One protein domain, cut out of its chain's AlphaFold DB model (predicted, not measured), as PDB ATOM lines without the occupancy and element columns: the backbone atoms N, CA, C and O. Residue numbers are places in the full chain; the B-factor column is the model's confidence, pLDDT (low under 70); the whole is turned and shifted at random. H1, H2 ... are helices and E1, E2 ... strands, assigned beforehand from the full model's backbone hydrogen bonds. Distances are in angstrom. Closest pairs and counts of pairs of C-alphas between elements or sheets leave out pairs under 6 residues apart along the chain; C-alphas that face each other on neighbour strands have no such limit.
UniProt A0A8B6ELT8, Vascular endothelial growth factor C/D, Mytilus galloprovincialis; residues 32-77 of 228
ATOM      1  N   ASN A  32     211.579  99.819 162.037       76.75
ATOM      2  CA  ASN A  32     211.582 101.262 161.738       76.75
ATOM      3  C   ASN A  32     212.904 101.688 161.052       76.75
ATOM      4  O   ASN A  32     213.827 100.879 160.929       76.75
ATOM      5  N   THR A  33     212.996 102.948 160.592       75.06
ATOM      6  CA  THR A  33     214.197 103.471 159.905       75.06
ATOM      7  C   THR A  33     215.464 103.375 160.769       75.06
ATOM      8  O   THR A  33     216.442 102.809 160.278       75.06
ATOM      9  N   PRO A  34     215.493 103.856 162.033       76.25
ATOM     10  CA  PRO A  34     216.675 103.706 162.891       76.25
ATOM     11  C   PRO A  34     217.139 102.260 163.088       76.25
ATOM     12  O   PRO A  34     218.324 101.973 162.914       76.25
ATOM     13  N   ASP A  35     216.213 101.341 163.370       77.38
ATOM     14  CA  ASP A  35     216.517  99.927 163.595       77.38
ATOM     15  C   ASP A  35     217.087  99.273 162.340       77.38
ATOM     16  O   ASP A  35     218.045  98.499 162.417       77.38
ATOM     17  N   PHE A  36     216.528  99.597 161.168       80.75
ATOM     18  CA  PHE A  36     217.044  99.082 159.906       80.75
ATOM     19  C   PHE A  36     218.488  99.535 159.673       80.75
ATOM     20  O   PHE A  36     219.369  98.712 159.406       80.75
ATOM     21  N   LEU A  37     218.737 100.841 159.809       82.50
ATOM     22  CA  LEU A  37     220.052 101.433 159.576       82.50
ATOM     23  C   LEU A  37     221.095 100.889 160.559       82.50
ATOM     24  O   LEU A  37     222.166 100.451 160.139       82.50
ATOM     25  N   HIS A  38     220.759 100.802 161.844       81.06
ATOM     26  CA  HIS A  38     221.668 100.267 162.851       81.06
ATOM     27  C   HIS A  38     221.980  98.776 162.628       81.06
ATOM     28  O   HIS A  38     223.140  98.353 162.693       81.06
ATOM     29  N   ASN A  39     220.967  97.953 162.352       80.81
ATOM     30  CA  ASN A  39     221.149  96.502 162.314       80.81
ATOM     31  C   ASN A  39     221.755  96.018 160.991       80.81
ATOM     32  O   ASN A  39     222.655  95.165 161.012       80.81
ATOM     33  N   PHE A  40     221.346  96.603 159.862       81.75
ATOM     34  CA  PHE A  40     221.648  96.082 158.524       81.75
ATOM     35  C   PHE A  40     222.611  96.939 157.701       81.75
ATOM     36  O   PHE A  40     223.164  96.430 156.728       81.75
ATOM     37  N   VAL A  41     222.874  98.191 158.088       83.94
ATOM     38  CA  VAL A  41     223.808  99.063 157.360       83.94
ATOM     39  C   VAL A  41     225.152  99.136 158.089       83.94
ATOM     40  O   VAL A  41     225.233  99.184 159.321       83.94
ATOM     41  N   ARG A  42     226.236  99.085 157.312       86.06
ATOM     42  CA  ARG A  42     227.616  99.235 157.785       86.06
ATOM     43  C   ARG A  42     228.290 100.373 157.030       86.06
ATOM     44  O   ARG A  42     228.105 100.504 155.823       86.06
ATOM     45  N   MET A  43     229.051 101.182 157.755       82.81
ATOM     46  CA  MET A  43     229.908 102.221 157.188       82.81
ATOM     47  C   MET A  43     231.195 101.594 156.612       82.81
ATOM     48  O   MET A  43     231.492 100.433 156.911       82.81
ATOM     49  N   PRO A  44     231.972 102.315 155.777       86.00
ATOM     50  CA  PRO A  44     233.203 101.786 155.173       86.00
ATOM     51  C   PRO A  44     234.265 101.322 156.182       86.00
ATOM     52  O   PRO A  44     235.079 100.461 155.864       86.00
ATOM     53  N   ASP A  45     234.241 101.868 157.398       86.56
ATOM     54  CA  ASP A  45     235.100 101.477 158.522       86.56
ATOM     55  C   ASP A  45     234.618 100.202 159.252       86.56
ATOM     56  O   ASP A  45     235.234  99.761 160.221       86.56
ATOM     57  N   GLY A  46     233.512  99.604 158.797       84.19
ATOM     58  CA  GLY A  46     232.900  98.409 159.372       84.19
ATOM     59  C   GLY A  46     231.975  98.668 160.564       84.19
ATOM     60  O   GLY A  46     231.334  97.728 161.045       84.19
ATOM     61  N   SER A  47     231.849  99.909 161.035       84.81
ATOM     62  CA  SER A  47     230.945 100.256 162.134       84.81
ATOM     63  C   SER A  47     229.479 100.336 161.675       84.81
ATOM     64  O   SER A  47     229.165 100.356 160.481       84.81
ATOM     65  N   ARG A  48     228.537 100.299 162.628       82.00
ATOM     66  CA  ARG A  48     227.093 100.393 162.347       82.00
ATOM     67  C   ARG A  48     226.687 101.835 162.092       82.00
ATOM     68  O   ARG A  48     227.148 102.732 162.794       82.00
ATOM     69  N   LEU A  49     225.771 102.043 161.146       81.19
ATOM     70  CA  LEU A  49     225.216 103.372 160.930       81.19
ATOM     71  C   LEU A  49     224.296 103.739 162.098       81.19
ATOM     72  O   LEU A  49     223.204 103.190 162.230       81.19
ATOM     73  N   ASN A  50     224.735 104.671 162.943       76.25
ATOM     74  CA  ASN A  50     223.884 105.261 163.967       76.25
ATOM     75  C   ASN A  50     223.272 106.557 163.434       76.25
ATOM     76  O   ASN A  50     223.970 107.521 163.127       76.25
ATOM     77  N   VAL A  51     221.951 106.559 163.339       75.12
ATOM     78  CA  VAL A  51     221.159 107.671 162.827       75.12
ATOM     79  C   VAL A  51     221.305 108.940 163.665       75.12
ATOM     80  O   VAL A  51     221.320 110.030 163.101       75.12
ATOM     81  N   SER A  52     221.504 108.814 164.980       69.75
ATOM     82  CA  SER A  52     221.745 109.955 165.873       69.75
ATOM     83  C   SER A  52     223.027 110.718 165.524       69.75
ATOM     84  O   SER A  52     223.142 111.895 165.837       69.75
ATOM     85  N   ASN A  53     223.982 110.077 164.841       67.38
ATOM     86  CA  ASN A  53     225.208 110.735 164.378       67.38
ATOM     87  C   ASN A  53     225.008 111.487 163.053       67.38
ATOM     88  O   ASN A  53     225.883 112.245 162.641       67.38
ATOM     89  N   LEU A  54     223.893 111.241 162.361       67.44
ATOM     90  CA  LEU A  54     223.566 111.847 161.072       67.44
ATOM     91  C   LEU A  54     222.567 112.993 161.194       67.44
ATOM     92  O   LEU A  54     222.342 113.683 160.200       67.44
ATOM     93  N   VAL A  55     221.924 113.152 162.351       67.38
ATOM     94  CA  VAL A  55     220.752 114.004 162.488       67.38
ATOM     95  C   VAL A  55     220.794 114.885 163.729       67.38
ATOM     96  O   VAL A  55     221.115 114.414 164.815       67.38
ATOM     97  N   HIS A  56     220.402 116.151 163.566       64.25
ATOM     98  CA  HIS A  56     220.074 117.051 164.671       64.25
ATOM     99  C   HIS A  56     218.563 117.056 164.955       64.25
ATOM    100  O   HIS A  56     217.745 117.158 164.038       64.25
ATOM    101  N   GLU A  57     218.199 116.947 166.234       57.94
ATOM    102  CA  GLU A  57     216.830 117.148 166.713       57.94
ATOM    103  C   GLU A  57     216.545 118.652 166.815       57.94
ATOM    104  O   GLU A  57     217.045 119.330 167.712       57.94
ATOM    105  N   ASP A  58     215.727 119.185 165.907       57.00
ATOM    106  CA  ASP A  58     215.138 120.511 166.090       57.00
ATOM    107  C   ASP A  58     213.932 120.365 167.025       57.00
ATOM    108  O   ASP A  58     212.928 119.747 166.666       57.00
ATOM    109  N   GLY A  59     214.022 120.948 168.226       54.53
ATOM    110  CA  GLY A  59     213.069 120.803 169.341       54.53
ATOM    111  C   GLY A  59     211.638 121.322 169.119       54.53
ATOM    112  O   GLY A  59     210.964 121.667 170.084       54.53
ATOM    113  N   ASN A  60     211.170 121.409 167.871       54.47
ATOM    114  CA  ASN A  60     209.828 121.856 167.505       54.47
ATOM    115  C   ASN A  60     209.102 120.913 166.518       54.47
ATOM    116  O   ASN A  60     207.939 121.154 166.203       54.47
ATOM    117  N   THR A  61     209.745 119.850 166.007       57.34
ATOM    118  CA  THR A  61     209.099 118.875 165.101       57.34
ATOM    119  C   THR A  61     209.672 117.464 165.258       57.34
ATOM    120  O   THR A  61     210.885 117.337 165.357       57.34
ATOM    121  N   ASP A  62     208.848 116.411 165.124       57.16
ATOM    122  CA  ASP A  62     209.267 114.983 165.058       57.16
ATOM    123  C   ASP A  62     210.125 114.634 163.816       57.16
ATOM    124  O   ASP A  62     210.266 113.477 163.414       57.16
ATOM    125  N   ALA A  63     210.651 115.645 163.130       57.56
ATOM    126  CA  ALA A  63     211.398 115.494 161.905       57.56
ATOM    127  C   ALA A  63     212.896 115.421 162.180       57.56
ATOM    128  O   ALA A  63     213.504 116.356 162.693       57.56
ATOM    129  N   MET A  64     213.499 114.326 161.735       61.50
ATOM    130  CA  MET A  64     214.943 114.155 161.729       61.50
ATOM    131  C   MET A  64     215.594 114.952 160.586       61.50
ATOM    132  O   MET A  64     215.348 114.645 159.421       61.50
ATOM    133  N   HIS A  65     216.447 115.934 160.888       66.56
ATOM    134  CA  HIS A  65     217.185 116.741 159.902       66.56
ATOM    135  C   HIS A  65     218.626 116.257 159.691       66.56
ATOM    136  O   HIS A  65     219.372 116.131 160.651       66.56
ATOM    137  N   ILE A  66     219.057 116.025 158.446       66.12
ATOM    138  CA  ILE A  66     220.392 115.457 158.175       66.12
ATOM    139  C   ILE A  66     221.489 116.533 158.251       66.12
ATOM    140  O   ILE A  66     221.465 117.516 157.503       66.12
ATOM    141  N   SER A  67     222.502 116.311 159.092       62.84
ATOM    142  CA  SER A  67     223.669 117.188 159.230       62.84
ATOM    143  C   SER A  67     224.406 117.327 157.892       62.84
ATOM    144  O   SER A  67     224.841 116.344 157.296       62.84
ATOM    145  N   GLY A  68     224.552 118.562 157.405       62.84
ATOM    146  CA  GLY A  68     225.268 118.862 156.158       62.84
ATOM    147  C   GLY A  68     224.451 118.719 154.866       62.84
ATOM    148  O   GLY A  68     224.988 119.000 153.796       62.84
ATOM    149  N   VAL A  69     223.162 118.356 154.938       62.81
ATOM    150  CA  VAL A  69     222.262 118.210 153.771       62.81
ATOM    151  C   VAL A  69     221.093 119.215 153.843       62.81
ATOM    152  O   VAL A  69     219.932 118.895 153.600       62.81
ATOM    153  N   GLY A  70     221.395 120.474 154.182       65.56
ATOM    154  CA  GLY A  70     220.428 121.584 154.160       65.56
ATOM    155  C   GLY A  70     219.191 121.367 155.048       65.56
ATOM    156  O   GLY A  70     219.290 120.849 156.152       65.56
ATOM    157  N   THR A  71     218.008 121.773 154.569       69.81
ATOM    158  CA  THR A  71     216.719 121.622 155.280       69.81
ATOM    159  C   THR A  71     216.069 120.247 155.085       69.81
ATOM    160  O   THR A  71     214.926 120.039 155.503       69.81
ATOM    161  N   ALA A  72     216.761 119.302 154.439       71.56
ATOM    162  CA  ALA A  72     216.202 117.996 154.123       71.56
ATOM    163  C   ALA A  72     215.947 117.177 155.397       71.56
ATOM    164  O   ALA A  72     216.798 117.066 156.285       71.56
ATOM    165  N   ARG A  73     214.754 116.583 155.457       77.50
ATOM    166  CA  ARG A  73     214.330 115.677 156.525       77.50
ATOM    167  C   ARG A  73     214.545 114.242 156.077       77.50
ATOM    168  O   ARG A  73     214.195 113.896 154.946       77.50
ATOM    169  N   LEU A  74     215.086 113.401 156.951       77.56
ATOM    170  CA  LEU A  74     215.141 111.973 156.689       77.56
ATOM    171  C   LEU A  74     213.716 111.413 156.678       77.56
ATOM    172  O   LEU A  74     212.913 111.688 157.570       77.56
ATOM    173  N   ALA A  75     213.409 110.610 155.661       81.62
ATOM    174  CA  ALA A  75     212.126 109.937 155.572       81.62
ATOM    175  C   ALA A  75     211.961 108.914 156.707       81.62
ATOM    176  O   ALA A  75     212.851 108.101 156.979       81.62
ATOM    177  N   SER A  76     210.788 108.929 157.336       82.38
ATOM    178  CA  SER A  76     210.384 107.890 158.278       82.38
ATOM    179  C   SER A  76     209.773 106.712 157.523       82.38
ATOM    180  O   SER A  76     209.010 106.898 156.574       82.38
ATOM    181  N   TYR A  77     210.129 105.497 157.928       86.56
ATOM    182  CA  TYR A  77     209.575 104.274 157.372       86.56
ATOM    183  C   TYR A  77     208.112 104.124 157.797       86.56
ATOM    184  O   TYR A  77     207.805 104.010 158.985       86.56
TER     185      TYR A  77
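This is residues 32 to 77 of the 228 residues of the protein "Vascular endothelial growth factor C/D" of Mytilus galloprovincialis (UniProt A0A8B6ELT8). There is little regular structure here: a small two-stranded hairpin, E1 and E2, and one short helix, H1, are joined by a looping link, residues 41 to 54. After E2 the printed part folds back towards the beginning of H1. The printed part has 46 residues, of which 14 are in named elements, in the order H1, E1, E2; the class is mixed, with E1 and E2 antiparallel. It is only just compact, close to loose, with a radius of gyration of the C-alphas of 11.2 A and spans of 33 by 22 by 14 A.

E1, residues 55 to 57, and E2, residues 64 to 66, form an antiparallel hairpin at 138 degrees. C-alphas 55 and 66 face each other at 4.6 A, and N 56 and O 65 are within hydrogen-bond range at 3.1 A. H1, residues 33 to 40, is apart from E2; its O i to N i+4 pairs are within hydrogen-bond range.

H1 measures 10.6 A from C-alpha 33 at (214.197, 103.471, 159.905) to C-alpha 40; E1 and E2 each measure 6.6 A, and E2 ends at C-alpha 66, (220.392, 115.457, 158.175).

The C-alphas farthest apart, of Gly 46 and Asn 60, are 33.9 A apart. The printed part has no cut; the link from H1 to E1 is long. Residues 52 to 71 have pLDDT under 70.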